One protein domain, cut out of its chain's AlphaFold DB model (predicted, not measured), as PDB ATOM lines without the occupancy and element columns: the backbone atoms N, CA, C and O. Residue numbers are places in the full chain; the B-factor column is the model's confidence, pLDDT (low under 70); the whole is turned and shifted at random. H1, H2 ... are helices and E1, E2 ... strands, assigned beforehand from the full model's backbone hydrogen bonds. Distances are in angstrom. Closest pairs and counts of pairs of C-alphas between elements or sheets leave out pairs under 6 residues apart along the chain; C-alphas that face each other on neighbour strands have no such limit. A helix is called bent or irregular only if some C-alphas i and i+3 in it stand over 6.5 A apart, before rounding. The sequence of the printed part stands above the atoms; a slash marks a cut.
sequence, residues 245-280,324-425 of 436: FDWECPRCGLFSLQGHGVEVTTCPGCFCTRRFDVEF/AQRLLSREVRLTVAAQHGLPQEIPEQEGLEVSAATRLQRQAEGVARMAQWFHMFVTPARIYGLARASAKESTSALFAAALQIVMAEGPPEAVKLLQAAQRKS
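What this domain is: This is residues 245 to 280 and 324 to 425 of the 436 residues of an uncharacterized protein of Planctomycetaceae bacterium (UniProt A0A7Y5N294). A cluster of three helices, H2, the sharply bent H3 and H4, makes one end of the model, two small strand hairpins fill the middle, and H1 is alone at the other end, touching no helix. The hairpin E1 E2 packs on H2 and arm H3a, and the unnamed stretch 341 to 358 returns from H1 past the hairpin E3 E4 to H2. The 138 printed residues include four named strands and then four named helices, in the order E1 E2 E3 E4 H1 H2 H3 H4, with two antiparallel two-stranded sheets, E1 - E2 and E3 - E4. The class is mostly helix, and the whole is compact, with a radius of gyration of the C-alphas of 15.7 A and spans of 45 by 31 by 30 A.

How they stand to each other: E1, residues 245 to 248, and E2, residues 255 to 259, form an antiparallel hairpin, with N 247 and O 256 2.9 A apart, within hydrogen-bond range. E3, residues 264 to 266, and E4, residues 273 to 275, form another, with N 265 and O 274 2.8 A apart. The closest C-alphas of E2 and E3, Gln 258 and Thr 265, are 6.4 A apart. H1, residues 324 to 340, is apart from E1, E2 and E3. H2 is residues 359 to 374. H3, residues 380 to 409, was assigned as one helix by its hydrogen bonds but is bent, with C-alphas 390 and 393 9.5 A apart; its arms are H3a, residues 380 to 390, and H3b, residues 393 to 409, at a steep tilt of 58 degrees. H3b is irregular, with C-alphas 393 and 396 7.9 A apart. The closest C-alphas of E2 and H3a, Phe 255 and Ser 390, are 5.2 A apart. H2 and H3a form a helical hairpin, opposite ways at a shallow tilt of 27 degrees, closest at C-alphas 367 and 387, 6.8 A. H2 touches H3b at a steep tilt of 56 degrees, the same way, closest at C-alphas 364 and 402, 4.5 A. H4, residues 412 to 423, forms a helical hairpin with H3b at a shallow tilt of 18 degrees, closest at C-alphas 406 and 415, 5.9 A. Every O i to N i+4 pair is within hydrogen-bond range in H1, H2, H3a and H4, and 12 of 13 in H3b.

Where its parts are: E1 begins at C-alpha 245, (133.174, 199.619, 150.436). H1 is 24.5 A long, H2 22.0 A, H3a 15.5 A, H3b 26.7 A and H4 16.9 A, ending at C-alpha 423, (125.899, 193.111, 172.603).

The domain as a whole: The C-alphas farthest apart, those of Gln 339 and Glu 393, are 47.1 A apart. Residues 281 to 323 are not printed, and C-alphas 280 and 324 are 15.6 A apart across this cut. The link from H1 to H2 is long, with 18 residues. The pLDDT is under 70 at residues 278 to 280, 376 to 377 and 424 to 425.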
ATOM      1  N   PHE A 245     131.840 200.060 150.055       76.44
ATOM      2  CA  PHE A 245     133.174 199.619 150.436       76.44
ATOM      3  C   PHE A 245     133.614 200.249 151.756       76.44
ATOM      4  O   PHE A 245     133.132 201.320 152.143       76.44
ATOM      5  N   ASP A 246     134.550 199.589 152.432       81.56
ATOM      6  CA  ASP A 246     135.194 200.131 153.626       81.56
ATOM      7  C   ASP A 246     136.281 201.138 153.266       81.56
ATOM      8  O   ASP A 246     137.206 200.848 152.507       81.56
ATOM      9  N   TRP A 247     136.194 202.322 153.864       87.00
ATOM     10  CA  TRP A 247     137.188 203.374 153.719       87.00
ATOM     11  C   TRP A 247     137.690 203.834 155.082       87.00
ATOM     12  O   TRP A 247     136.900 204.254 155.934       87.00
ATOM     13  N   GLU A 248     139.007 203.779 155.271       91.56
ATOM     14  CA  GLU A 248     139.686 204.359 156.424       91.56
ATOM     15  C   GLU A 248     139.960 205.841 156.169       91.56
ATOM     16  O   GLU A 248     140.692 206.219 155.252       91.56
ATOM     17  N   CYS A 249     139.383 206.700 157.005       92.81
ATOM     18  CA  CYS A 249     139.657 208.124 156.940       92.81
ATOM     19  C   CYS A 249     141.123 208.402 157.321       92.81
ATOM     20  O   CYS A 249     141.495 208.159 158.473       92.81
ATOM     21  N   PRO A 250     141.931 209.023 156.441       92.69
ATOM     22  CA  PRO A 250     143.349 209.267 156.713       92.69
ATOM     23  C   PRO A 250     143.581 210.262 157.859       92.69
ATOM     24  O   PRO A 250     144.684 210.347 158.389       92.69
ATOM     25  N   ARG A 251     142.552 211.029 158.251       93.69
ATOM     26  CA  ARG A 251     142.662 212.050 159.297       93.69
ATOM     27  C   ARG A 251     142.301 211.542 160.690       93.69
ATOM     28  O   ARG A 251     143.030 211.801 161.643       93.69
ATOM     29  N   CYS A 252     141.170 210.847 160.834       93.38
ATOM     30  CA  CYS A 252     140.703 210.354 162.137       93.38
ATOM     31  C   CYS A 252     140.793 208.836 162.325       93.38
ATOM     32  O   CYS A 252     140.452 208.357 163.407       93.38
ATOM     33  N   GLY A 253     141.223 208.081 161.310       92.75
ATOM     34  CA  GLY A 253     141.304 206.616 161.357       92.75
ATOM     35  C   GLY A 253     139.943 205.922 161.474       92.75
ATOM     36  O   GLY A 253     139.875 204.759 161.850       92.75
ATOM     37  N   LEU A 254     138.836 206.636 161.230       94.44
ATOM     38  CA  LEU A 254     137.507 206.029 161.215       94.44
ATOM     39  C   LEU A 254     137.348 205.190 159.945       94.44
ATOM     40  O   LEU A 254     137.396 205.739 158.845       94.44
ATOM     41  N   PHE A 255     137.072 203.902 160.113       91.81
ATOM     42  CA  PHE A 255     136.548 203.041 159.061       91.81
ATOM     43  C   PHE A 255     135.056 203.314 158.879       91.81
ATOM     44  O   PHE A 255     134.280 203.280 159.837       91.81
ATOM     45  N   SER A 256     134.653 203.601 157.645       89.06
ATOM     46  CA  SER A 256     133.269 203.927 157.302       89.06
ATOM     47  C   SER A 256     132.854 203.339 155.961       89.06
ATOM     48  O   SER A 256     133.698 203.118 155.096       89.06
ATOM     49  N   LEU A 257     131.547 203.131 155.791       83.94
ATOM     50  CA  LEU A 257     130.967 202.699 154.522       83.94
ATOM     51  C   LEU A 257     130.918 203.865 153.536       83.94
ATOM     52  O   LEU A 257     130.408 204.937 153.863       83.94
ATOM     53  N   GLN A 258     131.402 203.633 152.322       84.19
ATOM     54  CA  GLN A 258     131.338 204.577 151.207       84.19
ATOM     55  C   GLN A 258     130.655 203.908 150.014       84.19
ATOM     56  O   GLN A 258     130.878 202.732 149.744       84.19
ATOM     57  N   GLY A 259     129.796 204.635 149.301       79.44
ATOM     58  CA  GLY A 259     129.096 204.091 148.134       79.44
ATOM     59  C   GLY A 259     129.992 204.030 146.895       79.44
ATOM     60  O   GLY A 259     130.775 204.939 146.649       79.44
ATOM     61  N   HIS A 260     129.825 203.019 146.041       75.31
ATOM     62  CA  HIS A 260     130.623 202.868 144.807       75.31
ATOM     63  C   HIS A 260     130.405 203.988 143.769       75.31
ATOM     64  O   HIS A 260     131.211 204.156 142.847       75.31
ATOM     65  N   GLY A 261     129.304 204.734 143.909       76.12
ATOM     66  CA  GLY A 261     128.899 205.842 143.043       76.12
ATOM     67  C   GLY A 261     129.475 207.214 143.411       76.12
ATOM     68  O   GLY A 261     129.153 208.184 142.730       76.12
ATOM     69  N   VAL A 262     130.296 207.337 144.461       81.06
ATOM     70  CA  VAL A 262     130.791 208.649 144.915       81.06
ATOM     71  C   VAL A 262     131.974 209.165 144.079       81.06
ATOM     72  O   VAL A 262     132.827 208.395 143.641       81.06
ATOM     73  N   GLU A 263     132.042 210.486 143.867       81.19
ATOM     74  CA  GLU A 263     133.216 211.173 143.281       81.19
ATOM     75  C   GLU A 263     134.304 211.452 144.332       81.19
ATOM     76  O   GLU A 263     135.498 211.494 144.024       81.19
ATOM     77  N   VAL A 264     133.879 211.641 145.581       88.31
ATOM     78  CA  VAL A 264     134.735 211.875 146.742       88.31
ATOM     79  C   VAL A 264     134.260 211.000 147.894       88.31
ATOM     80  O   VAL A 264     133.057 210.845 148.110       88.31
ATOM     81  N   THR A 265     135.195 210.428 148.639       90.62
ATOM     82  CA  THR A 265     134.907 209.765 149.911       90.62
ATOM     83  C   THR A 265     134.829 210.810 151.010       90.62
ATOM     84  O   THR A 265     135.730 211.645 151.117       90.62
ATOM     85  N   THR A 266     133.792 210.740 151.843       92.62
ATOM     86  CA  THR A 266     133.556 211.711 152.920       92.62
ATOM     87  C   THR A 266     133.489 211.002 154.261       92.62
ATOM     88  O   THR A 266     132.651 210.126 154.474       92.62
ATOM     89  N   CYS A 267     134.346 211.405 155.200       94.44
ATOM     90  CA  CYS A 267     134.349 210.836 156.543       94.44
ATOM     91  C   CYS A 267     133.107 211.279 157.320       94.44
ATOM     92  O   CYS A 267     132.974 212.474 157.590       94.44
ATOM     93  N   PRO A 268     132.248 210.357 157.789       94.88
ATOM     94  CA  PRO A 268     131.101 210.738 158.598       94.88
ATOM     95  C   PRO A 268     131.512 211.234 159.984       94.88
ATOM     96  O   PRO A 268     130.677 211.789 160.672       94.88
ATOM     97  N   GLY A 269     132.758 211.053 160.432       94.81
ATOM     98  CA  GLY A 269     133.231 211.579 161.716       94.81
ATOM     99  C   GLY A 269     133.722 213.020 161.621       94.81
ATOM    100  O   GLY A 269     133.136 213.933 162.196       94.81
ATOM    101  N   CYS A 270     134.804 213.226 160.868       95.69
ATOM    102  CA  CYS A 270     135.477 214.524 160.768       95.69
ATOM    103  C   CYS A 270     135.146 215.318 159.497       95.69
ATOM    104  O   CYS A 270     135.697 216.398 159.333       95.69
ATOM    105  N   PHE A 271     134.303 214.819 158.589       94.75
ATOM    106  CA  PHE A 271     134.000 215.460 157.296       94.75
ATOM    107  C   PHE A 271     135.213 215.709 156.386       94.75
ATOM    108  O   PHE A 271     135.127 216.473 155.433       94.75
ATOM    109  N   CYS A 272     136.337 215.037 156.647       94.56
ATOM    110  CA  CYS A 272     137.445 214.964 155.703       94.56
ATOM    111  C   CYS A 272     136.938 214.395 154.375       94.56
ATOM    112  O   CYS A 272     136.335 213.315 154.366       94.56
ATOM    113  N   THR A 273     137.213 215.090 153.273       93.94
ATOM    114  CA  THR A 273     136.907 214.630 151.918       93.94
ATOM    115  C   THR A 273     138.196 214.329 151.167       93.94
ATOM    116  O   THR A 273     139.186 215.060 151.261       93.94
ATOM    117  N   ARG A 274     138.202 213.216 150.436       92.12
ATOM    118  CA  ARG A 274     139.290 212.823 149.537       92.12
ATOM    119  C   ARG A 274     138.706 212.390 148.211       92.12
ATOM    120  O   ARG A 274     137.611 211.829 148.167       92.12
ATOM    121  N   ARG A 275     139.430 212.653 147.132       88.19
ATOM    122  CA  ARG A 275     139.065 212.201 145.802       88.19
ATOM    123  C   ARG A 275     139.016 210.684 145.801       88.19
ATOM    124  O   ARG A 275     139.916 210.017 146.308       88.19
ATOM    125  N   PHE A 276     137.949 210.152 145.227       81.81
ATOM    126  CA  PHE A 276     137.820 208.720 145.097       81.81
ATOM    127  C   PHE A 276     138.819 208.194 144.059       81.81
ATOM    128  O   PHE A 276     138.775 208.591 142.889       81.81
ATOM    129  N   ASP A 277     139.720 207.309 144.485       75.38
ATOM    130  CA  ASP A 277     140.631 206.624 143.576       75.38
ATOM    131  C   ASP A 277     139.908 205.458 142.896       75.38
ATOM    132  O   ASP A 277     139.662 204.405 143.484       75.38
ATOM    133  N   VAL A 278     139.580 205.645 141.620       65.81
ATOM    134  CA  VAL A 278     138.906 204.629 140.808       65.81
ATOM    135  C   VAL A 278     139.745 203.365 140.614       65.81
ATOM    136  O   VAL A 278     139.164 202.325 140.303       65.81
ATOM    137  N   GLU A 279     141.074 203.414 140.794       64.31
ATOM    138  CA  GLU A 279     141.932 202.219 140.779       64.31
ATOM    139  C   GLU A 279     141.544 201.231 141.884       64.31
ATOM    140  O   GLU A 279     141.679 200.023 141.684       64.31
ATOM    141  N   PHE A 280     140.980 201.718 142.995       61.62
ATOM    142  CA  PHE A 280     140.522 200.900 144.120       61.62
ATOM    143  C   PHE A 280     139.452 199.870 143.719       61.62
ATOM    144  O   PHE A 280     139.378 198.794 144.308       61.62
ATOM    145  N   ALA A 324     129.282 203.305 135.679       76.38
ATOM    146  CA  ALA A 324     127.988 203.824 135.241       76.38
ATOM    147  C   ALA A 324     127.282 204.608 136.360       76.38
ATOM    148  O   ALA A 324     126.803 205.720 136.145       76.38
ATOM    149  N   GLN A 325     127.294 204.069 137.585       77.88
ATOM    150  CA  GLN A 325     126.692 204.726 138.745       77.88
ATOM    151  C   GLN A 325     127.395 206.046 139.089       77.88
ATOM    152  O   GLN A 325     126.711 207.035 139.326       77.88
ATOM    153  N   ARG A 326     128.737 206.099 139.064       80.62
ATOM    154  CA  ARG A 326     129.490 207.349 139.288       80.62
ATOM    155  C   ARG A 326     129.167 208.413 138.249       80.62
ATOM    156  O   ARG A 326     128.997 209.576 138.603       80.62
ATOM    157  N   LEU A 327     129.077 208.021 136.979       81.62
ATOM    158  CA  LEU A 327     128.725 208.939 135.898       81.62
ATOM    159  C   LEU A 327     127.329 209.535 136.118       81.62
ATOM    160  O   LEU A 327     127.180 210.754 136.092       81.62
ATOM    161  N   LEU A 328     126.342 208.696 136.436       82.62
ATOM    162  CA  LEU A 328     124.985 209.146 136.743       82.62
ATOM    163  C   LEU A 328     124.941 210.052 137.985       82.62
ATOM    164  O   LEU A 328     124.351 211.129 137.941       82.62
ATOM    165  N   SER A 329     125.583 209.651 139.089       83.44
ATOM    166  CA  SER A 329     125.643 210.453 140.317       83.44
ATOM    167  C   SER A 329     126.277 211.824 140.070       83.44
ATOM    168  O   SER A 329     125.780 212.826 140.586       83.44
ATOM    169  N   ARG A 330     127.314 211.888 139.224       86.38
ATOM    170  CA  ARG A 330     127.935 213.142 138.790       86.38
ATOM    171  C   ARG A 330     126.988 214.010 137.970       86.38
ATOM    172  O   ARG A 330     126.875 215.200 138.246       86.38
ATOM    173  N   GLU A 331     126.304 213.443 136.977       87.94
ATOM    174  CA  GLU A 331     125.339 214.176 136.144       87.94
ATOM    175  C   GLU A 331     124.205 214.784 136.980       87.94
ATOM    176  O   GLU A 331     123.904 215.974 136.849       87.94
ATOM    177  N   VAL A 332     123.622 213.994 137.887       84.50
ATOM    178  CA  VAL A 332     122.556 214.454 138.792       84.50
ATOM    179  C   VAL A 332     123.067 215.582 139.682       84.50
ATOM    180  O   VAL A 332     122.445 216.642 139.756       84.50
ATOM    181  N   ARG A 333     124.232 215.401 140.310       87.50
ATOM    182  CA  ARG A 333     124.846 216.424 141.160       87.50
ATOM    183  C   ARG A 333     125.100 217.722 140.399       87.50
ATOM    184  O   ARG A 333     124.786 218.786 140.919       87.50
ATOM    185  N   LEU A 334     125.670 217.654 139.196       89.75
ATOM    186  CA  LEU A 334     125.949 218.837 138.375       89.75
ATOM    187  C   LEU A 334     124.667 219.565 137.965       89.75
ATOM    188  O   LEU A 334     124.643 220.792 137.965       89.75
ATOM    189  N   THR A 335     123.604 218.817 137.672       85.94
ATOM    190  CA  THR A 335     122.284 219.383 137.364       85.94
ATOM    191  C   THR A 335     121.731 220.156 138.561       85.94
ATOM    192  O   THR A 335     121.396 221.331 138.428       85.94
ATOM    193  N   VAL A 336     121.721 219.539 139.747       85.56
ATOM    194  CA  VAL A 336     121.292 220.186 140.999       85.56
ATOM    195  C   VAL A 336     122.177 221.393 141.316       85.56
ATOM    196  O   VAL A 336     121.679 222.459 141.673       85.56
ATOM    197  N   ALA A 337     123.493 221.267 141.140       88.62
ATOM    198  CA  ALA A 337     124.422 222.357 141.397       88.62
ATOM    199  C   ALA A 337     124.164 223.559 140.482       88.62
ATOM    200  O   ALA A 337     124.105 224.686 140.963       88.62
ATOM    201  N   ALA A 338     123.927 223.327 139.189       89.75
ATOM    202  CA  ALA A 338     123.570 224.383 138.250       89.75
ATOM    203  C   ALA A 338     122.229 225.049 138.602       89.75
ATOM    204  O   ALA A 338     122.131 226.273 138.566       89.75
ATOM    205  N   GLN A 339     121.216 224.264 138.985       88.62
ATOM    206  CA  GLN A 339     119.890 224.772 139.362       88.62
ATOM    207  C   GLN A 339     119.915 225.642 140.625       88.62
ATOM    208  O   GLN A 339     119.174 226.619 140.714       88.62
ATOM    209  N   HIS A 340     120.769 225.303 141.592       91.44
ATOM    210  CA  HIS A 340     120.836 225.975 142.892       91.44
ATOM    211  C   HIS A 340     122.048 226.906 143.057       91.44
ATOM    212  O   HIS A 340     122.275 227.419 144.151       91.44
ATOM    213  N   GLY A 341     122.841 227.122 142.003       90.56
ATOM    214  CA  GLY A 341     124.055 227.944 142.068       90.56
ATOM    215  C   GLY A 341     125.137 227.385 143.004       90.56
ATOM    216  O   GLY A 341     125.905 228.151 143.582       90.56
ATOM    217  N   LEU A 342     125.186 226.061 143.188       89.88
ATOM    218  CA  LEU A 342     126.190 225.389 144.014       89.88
ATOM    219  C   LEU A 342     127.478 225.116 143.212       89.88
ATOM    220  O   LEU A 342     127.445 225.053 141.979       89.88
ATOM    221  N   PRO A 343     128.620 224.894 143.889       85.62
ATOM    222  CA  PRO A 343     129.869 224.534 143.225       85.62
ATOM    223  C   PRO A 343     129.752 223.276 142.352       85.62
ATOM    224  O   PRO A 343     129.205 222.249 142.764       85.62
ATOM    225  N   GLN A 344     130.319 223.336 141.143       86.00
ATOM    226  CA  GLN A 344     130.355 222.198 140.217       86.00
ATOM    227  C   GLN A 344     131.427 221.160 140.567       86.00
ATOM    228  O   GLN A 344     131.339 220.015 140.120       86.00
ATOM    229  N   GLU A 345     132.400 221.516 141.397       84.62
ATOM    230  CA  GLU A 345     133.415 220.604 141.914       84.62
ATOM    231  C   GLU A 345     133.256 220.460 143.424       84.62
ATOM    232  O   GLU A 345     132.936 221.427 144.118       84.62
ATOM    233  N   ILE A 346     133.481 219.246 143.930       82.81
ATOM    234  CA  ILE A 346     133.579 219.012 145.367       82.81
ATOM    235  C   ILE A 346     135.067 219.060 145.721       82.81
ATOM    236  O   ILE A 346     135.794 218.136 145.344       82.81
ATOM    237  N   PRO A 347     135.548 220.114 146.403       85.50
ATOM    238  CA  PRO A 347     136.949 220.195 146.772       85.50
ATOM    239  C   PRO A 347     137.286 219.137 147.826       85.50
ATOM    240  O   PRO A 347     136.452 218.758 148.658       85.50
ATOM    241  N   GLU A 348     138.540 218.697 147.817       90.69
ATOM    242  CA  GLU A 348     139.098 218.003 148.969       90.69
ATOM    243  C   GLU A 348     139.186 218.964 150.152       90.69
ATOM    244  O   GLU A 348     139.512 220.145 150.013       90.69
ATOM    245  N   GLN A 349     138.866 218.449 151.327       92.06
ATOM    246  CA  GLN A 349     138.832 219.202 152.562       92.06
ATOM    247  C   GLN A 349     139.467 218.358 153.648       92.06
ATOM    248  O   GLN A 349     139.209 217.159 153.775       92.06
ATOM    249  N   GLU A 350     140.272 218.997 154.484       92.25
ATOM    250  CA  GLU A 350     140.799 218.350 155.678       92.25
ATOM    251  C   GLU A 350     139.661 218.002 156.655       92.25
ATOM    252  O   GLU A 350     139.740 217.008 157.377       92.25
ATOM    253  N   GLY A 351     138.575 218.779 156.676       92.56
ATOM    254  CA  GLY A 351     137.463 218.607 157.612       92.56
ATOM    255  C   GLY A 351     137.753 219.192 159.001       92.56
ATOM    256  O   GLY A 351     138.592 220.082 159.163       92.56
ATOM    257  N   LEU A 352     137.058 218.685 160.016       94.50
ATOM    258  CA  LEU A 352     137.189 219.086 161.417       94.50
ATOM    259  C   LEU A 352     138.561 218.721 161.991       94.50
ATOM    260  O   LEU A 352     139.154 217.707 161.624       94.50
ATOM    261  N   GLU A 353     139.044 219.528 162.936       93.12
ATOM    262  CA  GLU A 353     140.299 219.266 163.640       93.12
ATOM    263  C   GLU A 353     140.273 217.915 164.377       93.12
ATOM    264  O   GLU A 353     139.299 217.565 165.058       93.12
ATOM    265  N   VAL A 354     141.373 217.168 164.247       92.94
ATOM    266  CA  VAL A 354     141.591 215.875 164.900       92.94
ATOM    267  C   VAL A 354     142.926 215.907 165.634       92.94
ATOM    268  O   VAL A 354     143.979 216.040 165.016       92.94
ATOM    269  N   SER A 355     142.875 215.719 166.948       93.31
ATOM    270  CA  SER A 355     144.031 215.545 167.828       93.31
ATOM    271  C   SER A 355     143.897 214.233 168.605       93.31
ATOM    272  O   SER A 355     142.882 213.540 168.499       93.31
ATOM    273  N   ALA A 356     144.899 213.872 169.412       88.81
ATOM    274  CA  ALA A 356     144.788 212.714 170.305       88.81
ATOM    275  C   ALA A 356     143.575 212.826 171.252       88.81
ATOM    276  O   ALA A 356     142.913 211.826 171.513       88.81
ATOM    277  N   ALA A 357     143.243 214.045 171.696       90.19
ATOM    278  CA  ALA A 357     142.124 214.302 172.600       90.19
ATOM    279  C   ALA A 357     140.752 214.214 171.909       90.19
ATOM    280  O   ALA A 357     139.789 213.753 172.515       90.19
ATOM    281  N   THR A 358     140.645 214.629 170.642       92.50
ATOM    282  CA  THR A 358     139.351 214.689 169.932       92.50
ATOM    283  C   THR A 358     139.078 213.474 169.048       92.50
ATOM    284  O   THR A 358     137.957 213.307 168.565       92.50
ATOM    285  N   ARG A 359     140.065 212.595 168.832       93.50
ATOM    286  CA  ARG A 359     139.944 211.448 167.917       93.50
ATOM    287  C   ARG A 359     138.771 210.537 168.263       93.50
ATOM    288  O   ARG A 359     137.959 210.264 167.383       93.50
ATOM    289  N   LEU A 360     138.659 210.110 169.523       92.81
ATOM    290  CA  LEU A 360     137.584 209.210 169.952       92.81
ATOM    291  C   LEU A 360     136.209 209.858 169.760       92.81
ATOM    292  O   LEU A 360     135.294 209.209 169.265       92.81
ATOM    293  N   GLN A 361     136.080 211.152 170.074       94.19
ATOM    294  CA  GLN A 361     134.844 211.900 169.850       94.19
ATOM    295  C   GLN A 361     134.466 211.924 168.362       94.19
ATOM    296  O   GLN A 361     133.335 211.597 168.015       94.19
ATOM    297  N   ARG A 362     135.404 212.255 167.463       95.50
ATOM    298  CA  ARG A 362     135.138 212.274 166.012       95.50
ATOM    299  C   ARG A 362     134.788 210.896 165.471       95.50
ATOM    300  O   ARG A 362     133.932 210.780 164.598       95.50
ATOM    301  N   GLN A 363     135.429 209.848 165.979       95.44
ATOM    302  CA  GLN A 363     135.062 208.480 165.635       95.44
ATOM    303  C   GLN A 363     133.647 208.148 166.138       95.44
ATOM    304  O   GLN A 363     132.869 207.566 165.387       95.44
ATOM    305  N   ALA A 364     133.279 208.563 167.356       95.38
ATOM    306  CA  ALA A 364     131.959 208.320 167.941       95.38
ATOM    307  C   ALA A 364     130.844 209.036 167.174       95.38
ATOM    308  O   ALA A 364     129.838 208.414 166.840       95.38
ATOM    309  N   GLU A 365     131.054 210.305 166.816       95.38
ATOM    310  CA  GLU A 365     130.170 211.063 165.922       95.38
ATOM    311  C   GLU A 365     130.004 210.347 164.575       95.38
ATOM    312  O   GLU A 365     128.897 210.248 164.049       95.38
ATOM    313  N   GLY A 366     131.089 209.786 164.035       94.94
ATOM    314  CA  GLY A 366     131.055 209.018 162.796       94.94
ATOM    315  C   GLY A 366     130.255 207.721 162.899       94.94
ATOM    316  O   GLY A 366     129.431 207.453 162.029       94.94
ATOM    317  N   VAL A 367     130.443 206.938 163.965       94.50
ATOM    318  CA  VAL A 367     129.656 205.718 164.224       94.50
ATOM    319  C   VAL A 367     128.180 206.053 164.444       94.50
ATOM    320  O   VAL A 367     127.313 205.379 163.887       94.50
ATOM    321  N   ALA A 368     127.888 207.125 165.185       94.62
ATOM    322  CA  ALA A 368     126.530 207.618 165.389       94.62
ATOM    323  C   ALA A 368     125.860 207.995 164.060       94.62
ATOM    324  O   ALA A 368     124.764 207.514 163.773       94.62
ATOM    325  N   ARG A 369     126.534 208.777 163.205       94.25
ATOM    326  CA  ARG A 369     126.012 209.147 161.879       94.25
ATOM    327  C   ARG A 369     125.853 207.940 160.961       94.25
ATOM    328  O   ARG A 369     124.844 207.853 160.276       94.25
ATOM    329  N   MET A 370     126.771 206.971 160.982       90.38
ATOM    330  CA  MET A 370     126.592 205.727 160.220       90.38
ATOM    331  C   MET A 370     125.350 204.955 160.672       90.38
ATOM    332  O   MET A 370     124.585 204.495 159.828       90.38
ATOM    333  N   ALA A 371     125.108 204.851 161.981       89.81
ATOM    334  CA  ALA A 371     123.882 204.245 162.486       89.81
ATOM    335  C   ALA A 371     122.647 205.051 162.058       89.81
ATOM    336  O   ALA A 371     121.678 204.475 161.588       89.81
ATOM    337  N   GLN A 372     122.676 206.380 162.136       90.06
ATOM    338  CA  GLN A 372     121.556 207.224 161.709       90.06
ATOM    339  C   GLN A 372     121.267 207.102 160.204       90.06
ATOM    340  O   GLN A 372     120.118 206.899 159.823       90.06
ATOM    341  N   TRP A 373     122.287 207.188 159.350       86.81
ATOM    342  CA  TRP A 373     122.137 207.199 157.890       86.81
ATOM    343  C   TRP A 373     121.860 205.816 157.308       86.81
ATOM    344  O   TRP A 373     121.158 205.702 156.306       86.81
ATOM    345  N   PHE A 374     122.396 204.767 157.935       79.38
ATOM    346  CA  PHE A 374     122.374 203.421 157.380       79.38
ATOM    347  C   PHE A 374     121.665 202.390 158.268       79.38
ATOM    348  O   PHE A 374     121.828 201.196 158.029       79.38
ATOM    349  N   HIS A 375     120.852 202.787 159.258       77.31
ATOM    350  CA  HIS A 375     120.158 201.826 160.136       77.31
ATOM    351  C   HIS A 375     119.248 200.841 159.394       77.31
ATOM    352  O   HIS A 375     119.063 199.720 159.856       77.31
ATOM    353  N   MET A 376     118.693 201.236 158.245       69.69
ATOM    354  CA  MET A 376     117.884 200.342 157.405       69.69
ATOM    355  C   MET A 376     118.727 199.360 156.583       69.69
ATOM    356  O   MET A 376     118.187 198.461 155.944       69.69
ATOM    357  N   PHE A 377     120.042 199.562 156.560       68.88
ATOM    358  CA  PHE A 377     120.944 198.918 155.623       68.88
ATOM    359  C   PHE A 377     122.025 198.104 156.332       68.88
ATOM    360  O   PHE A 377     122.410 197.060 155.842       68.88
ATOM    361  N   VAL A 378     122.488 198.492 157.514       72.69
ATOM    362  CA  VAL A 378     123.672 197.875 158.122       72.69
ATOM    363  C   VAL A 378     123.295 197.018 159.326       72.69
ATOM    364  O   VAL A 378     122.567 197.453 160.213       72.69
ATOM    365  N   THR A 379     123.830 195.797 159.384       74.56
ATOM    366  CA  THR A 379     123.697 194.905 160.542       74.56
ATOM    367  C   THR A 379     124.411 195.465 161.773       74.56
ATOM    368  O   THR A 379     125.455 196.121 161.659       74.56
ATOM    369  N   PRO A 380     123.956 195.075 162.978       79.31
ATOM    370  CA  PRO A 380     124.716 195.272 164.208       79.31
ATOM    371  C   PRO A 380     126.172 194.788 164.100       79.31
ATOM    372  O   PRO A 380     127.096 195.490 164.508       79.31
ATOM    373  N   ALA A 381     126.387 193.616 163.490       76.75
ATOM    374  CA  ALA A 381     127.711 193.033 163.289       76.75
ATOM    375  C   ALA A 381     128.617 193.892 162.388       76.75
ATOM    376  O   ALA A 381     129.795 194.069 162.702       76.75
ATOM    377  N   ARG A 382     128.088 194.467 161.299       78.31
ATOM    378  CA  ARG A 382     128.871 195.323 160.398       78.31
ATOM    379  C   ARG A 382     129.241 196.658 161.044       78.31
ATOM    380  O   ARG A 382     130.400 197.055 160.944       78.31
ATOM    381  N   ILE A 383     128.323 197.300 161.777       83.44
ATOM    382  CA  ILE A 383     128.661 198.496 162.573       83.44
ATOM    383  C   ILE A 383     129.728 198.161 163.626       83.44
ATOM    384  O   ILE A 383     130.686 198.918 163.788       83.44
ATOM    385  N   TYR A 384     129.613 197.009 164.297       83.00
ATOM    386  CA  TYR A 384     130.629 196.531 165.237       83.00
ATOM    387  C   TYR A 384     131.999 196.333 164.583       83.00
ATOM    388  O   TYR A 384     132.998 196.822 165.106       83.00
ATOM    389  N   GLY A 385     132.054 195.683 163.417       81.38
ATOM    390  CA  GLY A 385     133.289 195.488 162.658       81.38
ATOM    391  C   GLY A 385     133.984 196.804 162.295       81.38
ATOM    392  O   GLY A 385     135.187 196.935 162.515       81.38
ATOM    393  N   LEU A 386     133.228 197.801 161.825       85.12
ATOM    394  CA  LEU A 386     133.748 199.131 161.479       85.12
ATOM    395  C   LEU A 386     134.283 199.881 162.703       85.12
ATOM    396  O   LEU A 386     135.395 200.412 162.681       85.12
ATOM    397  N   ALA A 387     133.526 199.887 163.801       87.94
ATOM    398  CA  ALA A 387     133.959 200.504 165.051       87.94
ATOM    399  C   ALA A 387     135.223 199.824 165.606       87.94
ATOM    400  O   ALA A 387     136.167 200.503 166.018       87.94
ATOM    401  N   ARG A 388     135.286 198.487 165.535       85.69
ATOM    402  CA  ARG A 388     136.459 197.707 165.942       85.69
ATOM    403  C   ARG A 388     137.683 197.993 165.080       85.69
ATOM    404  O   ARG A 388     138.773 198.144 165.625       85.69
ATOM    405  N   ALA A 389     137.521 198.104 163.763       84.19
ATOM    406  CA  ALA A 389     138.607 198.490 162.866       84.19
ATOM    407  C   ALA A 389     139.126 199.910 163.173       84.19
ATOM    408  O   ALA A 389     140.331 200.143 163.137       84.19
ATOM    409  N   SER A 390     138.227 200.820 163.567       88.44
ATOM    410  CA  SER A 390     138.533 202.233 163.836       88.44
ATOM    411  C   SER A 390     139.283 202.489 165.146       88.44
ATOM    412  O   SER A 390     140.134 203.375 165.212       88.44
ATOM    413  N   ALA A 391     138.941 201.759 166.213       84.88
ATOM    414  CA  ALA A 391     139.419 202.066 167.565       84.88
ATOM    415  C   ALA A 391     140.041 200.876 168.310       84.88
ATOM    416  O   ALA A 391     140.517 201.064 169.428       84.88
ATOM    417  N   LYS A 392     140.065 199.675 167.709       79.62
ATOM    418  CA  LYS A 392     140.640 198.427 168.248       79.62
ATOM    419  C   LYS A 392     140.330 198.226 169.741       79.62
ATOM    420  O   LYS A 392     139.230 197.805 170.090       79.62
ATOM    421  N   GLU A 393     141.269 198.552 170.623       76.00
ATOM    422  CA  GLU A 393     141.171 198.387 172.082       76.00
ATOM    423  C   GLU A 393     140.137 199.318 172.742       76.00
ATOM    424  O   GLU A 393     139.601 199.003 173.798       76.00
ATOM    425  N   SER A 394     139.783 200.437 172.102       83.31
ATOM    426  CA  SER A 394     138.809 201.418 172.609       83.31
ATOM    427  C   SER A 394     137.393 201.240 172.038       83.31
ATOM    428  O   SER A 394     136.557 202.135 172.169       83.31
ATOM    429  N   THR A 395     137.090 200.095 171.415       85.12
ATOM    430  CA  THR A 395     135.795 199.837 170.747       85.12
ATOM    431  C   THR A 395     134.596 200.024 171.681       85.12
ATOM    432  O   THR A 395     133.607 200.645 171.299       85.12
ATOM    433  N   SER A 396     134.679 199.547 172.928       87.25
ATOM    434  CA  SER A 396     133.582 199.681 173.900       87.25
ATOM    435  C   SER A 396     133.307 201.140 174.277       87.25
ATOM    436  O   SER A 396     132.147 201.548 174.344       87.25
ATOM    437  N   ALA A 397     134.360 201.941 174.476       89.62
ATOM    438  CA  ALA A 397     134.238 203.366 174.781       89.62
ATOM    439  C   ALA A 397     133.685 204.154 173.581       89.62
ATOM    440  O   ALA A 397     132.814 205.007 173.748       89.62
ATOM    441  N   LEU A 398     134.133 203.810 172.369       92.06
ATOM    442  CA  LEU A 398     133.620 204.363 171.118       92.06
ATOM    443  C   LEU A 398     132.108 204.123 170.975       92.06
ATOM    444  O   LEU A 398     131.363 205.057 170.683       92.06
ATOM    445  N   PHE A 399     131.646 202.894 171.222       91.88
ATOM    446  CA  PHE A 399     130.220 202.563 171.170       91.88
ATOM    447  C   PHE A 399     129.396 203.286 172.226       91.88
ATOM    448  O   PHE A 399     128.317 203.780 171.907       91.88
ATOM    449  N   ALA A 400     129.892 203.366 173.463       91.38
ATOM    450  CA  ALA A 400     129.196 204.073 174.532       91.38
ATOM    451  C   ALA A 400     128.987 205.556 174.179       91.38
ATOM    452  O   ALA A 400     127.875 206.067 174.303       91.38
ATOM    453  N   ALA A 401     130.026 206.218 173.660       93.94
ATOM    454  CA  ALA A 401     129.943 207.606 173.211       93.94
ATOM    455  C   ALA A 401     129.003 207.774 172.003       93.94
ATOM    456  O   ALA A 401     128.167 208.675 171.990       93.94
ATOM    457  N   ALA A 402     129.078 206.886 171.006       94.75
ATOM    458  CA  ALA A 402     128.183 206.929 169.850       94.75
ATOM    459  C   ALA A 402     126.712 206.721 170.251       94.75
ATOM    460  O   ALA A 402     125.826 207.413 169.751       94.75
ATOM    461  N   LEU A 403     126.444 205.803 171.185       94.50
ATOM    462  CA  LEU A 403     125.100 205.537 171.689       94.50
ATOM    463  C   LEU A 403     124.516 206.760 172.403       94.50
ATOM    464  O   LEU A 403     123.351 207.072 172.180       94.50
ATOM    465  N   GLN A 404     125.315 207.483 173.195       94.94
ATOM    466  CA  GLN A 404     124.871 208.731 173.827       94.94
ATOM    467  C   GLN A 404     124.424 209.775 172.793       94.94
ATOM    468  O   GLN A 404     123.368 210.379 172.964       94.94
ATOM    469  N   ILE A 405     125.176 209.935 171.697       94.75
ATOM    470  CA  ILE A 405     124.829 210.862 170.608       94.75
ATOM    471  C   ILE A 405     123.489 210.466 169.968       94.75
ATOM    472  O   ILE A 405     122.589 211.291 169.825       94.75
ATOM    473  N   VAL A 406     123.325 209.191 169.604       93.81
ATOM    474  CA  VAL A 406     122.099 208.725 168.935       93.81
ATOM    475  C   VAL A 406     120.896 208.719 169.883       93.81
ATOM    476  O   VAL A 406     119.786 208.970 169.434       93.81
ATOM    477  N   MET A 407     121.078 208.485 171.184       93.38
ATOM    478  CA  MET A 407     119.985 208.582 172.159       93.38
ATOM    479  C   MET A 407     119.473 210.014 172.348       93.38
ATOM    480  O   MET A 407     118.308 210.187 172.694       93.38
ATOM    481  N   ALA A 408     120.325 211.022 172.142       92.81
ATOM    482  CA  ALA A 408     119.933 212.423 172.255       92.81
ATOM    483  C   ALA A 408     119.182 212.924 171.009       92.81
ATOM    484  O   ALA A 408     118.206 213.659 171.142       92.81
ATOM    485  N   GLU A 409     119.629 212.535 169.809       85.44
ATOM    486  CA  GLU A 409     119.217 213.197 168.555       85.44
ATOM    487  C   GLU A 409     118.868 212.230 167.406       85.44
ATOM    488  O   GLU A 409     118.528 212.659 166.306       85.44
ATOM    489  N   GLY A 410     118.981 210.917 167.614       85.69
ATOM    490  CA  GLY A 410     118.821 209.905 166.569       85.69
ATOM    491  C   GLY A 410     117.451 209.215 166.546       85.69
ATOM    492  O   GLY A 410     116.713 209.232 167.531       85.69
ATOM    493  N   PRO A 411     117.108 208.546 165.429       88.94
ATOM    494  CA  PRO A 411     115.890 207.754 165.339       88.94
ATOM    495  C   PRO A 411     115.974 206.505 166.242       88.94
ATOM    496  O   PRO A 411     117.071 205.957 166.435       88.94
ATOM    497  N   PRO A 412     114.838 205.997 166.768       90.38
ATOM    498  CA  PRO A 412     114.803 204.809 167.630       90.38
ATOM    499  C   PRO A 412     115.503 203.578 167.034       90.38
ATOM    500  O   PRO A 412     116.077 202.763 167.755       90.38
ATOM    501  N   GLU A 413     115.473 203.433 165.715       88.50
ATOM    502  CA  GLU A 413     116.095 202.347 164.961       88.50
ATOM    503  C   GLU A 413     117.623 202.389 165.061       88.50
ATOM    504  O   GLU A 413     118.256 201.350 165.257       88.50
ATOM    505  N   ALA A 414     118.220 203.580 164.999       88.94
ATOM    506  CA  ALA A 414     119.662 203.747 165.147       88.94
ATOM    507  C   ALA A 414     120.118 203.434 166.584       88.94
ATOM    508  O   ALA A 414     121.172 202.824 166.777       88.94
ATOM    509  N   VAL A 415     119.299 203.772 167.593       91.69
ATOM    510  CA  VAL A 415     119.547 203.382 168.993       91.69
ATOM    511  C   VAL A 415     119.541 201.859 169.128       91.69
ATOM    512  O   VAL A 415     120.495 201.282 169.654       91.69
ATOM    513  N   LYS A 416     118.501 201.192 168.605       90.25
ATOM    514  CA  LYS A 416     118.384 199.723 168.620       90.25
ATOM    515  C   LYS A 416     119.572 199.055 167.926       90.25
ATOM    516  O   LYS A 416     120.103 198.076 168.448       90.25
ATOM    517  N   LEU A 417     120.011 199.597 166.790       87.12
ATOM    518  CA  LEU A 417     121.164 199.096 166.046       87.12
ATOM    519  C   LEU A 417     122.452 199.155 166.876       87.12
ATOM    520  O   LEU A 417     123.139 198.141 167.001       87.12
ATOM    521  N   LEU A 418     122.767 200.306 167.482       91.38
ATOM    522  CA  LEU A 418     123.973 200.454 168.306       91.38
ATOM    523  C   LEU A 418     123.925 199.589 169.570       91.38
ATOM    524  O   LEU A 418     124.926 198.963 169.919       91.38
ATOM    525  N   GLN A 419     122.762 199.483 170.220       91.75
ATOM    526  CA  GLN A 419     122.575 198.592 171.369       91.75
ATOM    527  C   GLN A 419     122.790 197.122 170.992       91.75
ATOM    528  O   GLN A 419     123.448 196.383 171.725       91.75
ATOM    529  N   ALA A 420     122.260 196.683 169.847       87.56
ATOM    530  CA  ALA A 420     122.478 195.330 169.346       87.56
ATOM    531  C   ALA A 420     123.950 195.093 168.963       87.56
ATOM    532  O   ALA A 420     124.492 194.027 169.257       87.56
ATOM    533  N   ALA A 421     124.617 196.087 168.366       85.19
ATOM    534  CA  ALA A 421     126.021 195.996 167.964       85.19
ATOM    535  C   ALA A 421     126.936 195.851 169.185       85.19
ATOM    536  O   ALA A 421     127.836 195.013 169.194       85.19
ATOM    537  N   GLN A 422     126.658 196.601 170.255       85.12
ATOM    538  CA  GLN A 422     127.399 196.517 171.510       85.12
ATOM    539  C   GLN A 422     127.290 195.125 172.156       85.12
ATOM    540  O   GLN A 422     128.284 194.606 172.659       85.12
ATOM    541  N   ARG A 423     126.112 194.482 172.089       83.75
ATOM    542  CA  ARG A 423     125.899 193.111 172.603       83.75
ATOM    543  C   ARG A 423     126.663 192.037 171.819       83.75
ATOM    544  O   ARG A 423     126.916 190.972 172.365       83.75
ATOM    545  N   LYS A 424     127.025 192.302 170.559       66.94
ATOM    546  CA  LYS A 424     127.821 191.399 169.705       66.94
ATOM    547  C   LYS A 424     129.330 191.483 169.979       66.94
ATOM    548  O   LYS A 424     130.090 190.740 169.362       66.94
ATOM    549  N   SER A 425     129.779 192.358 170.885       57.69
ATOM    550  CA  SER A 425     131.186 192.441 171.287       57.69
ATOM    551  C   SER A 425     131.643 191.127 171.935       57.69
ATOM    552  O   SER A 425     131.061 190.737 172.949       57.69
TER     553      SER A 425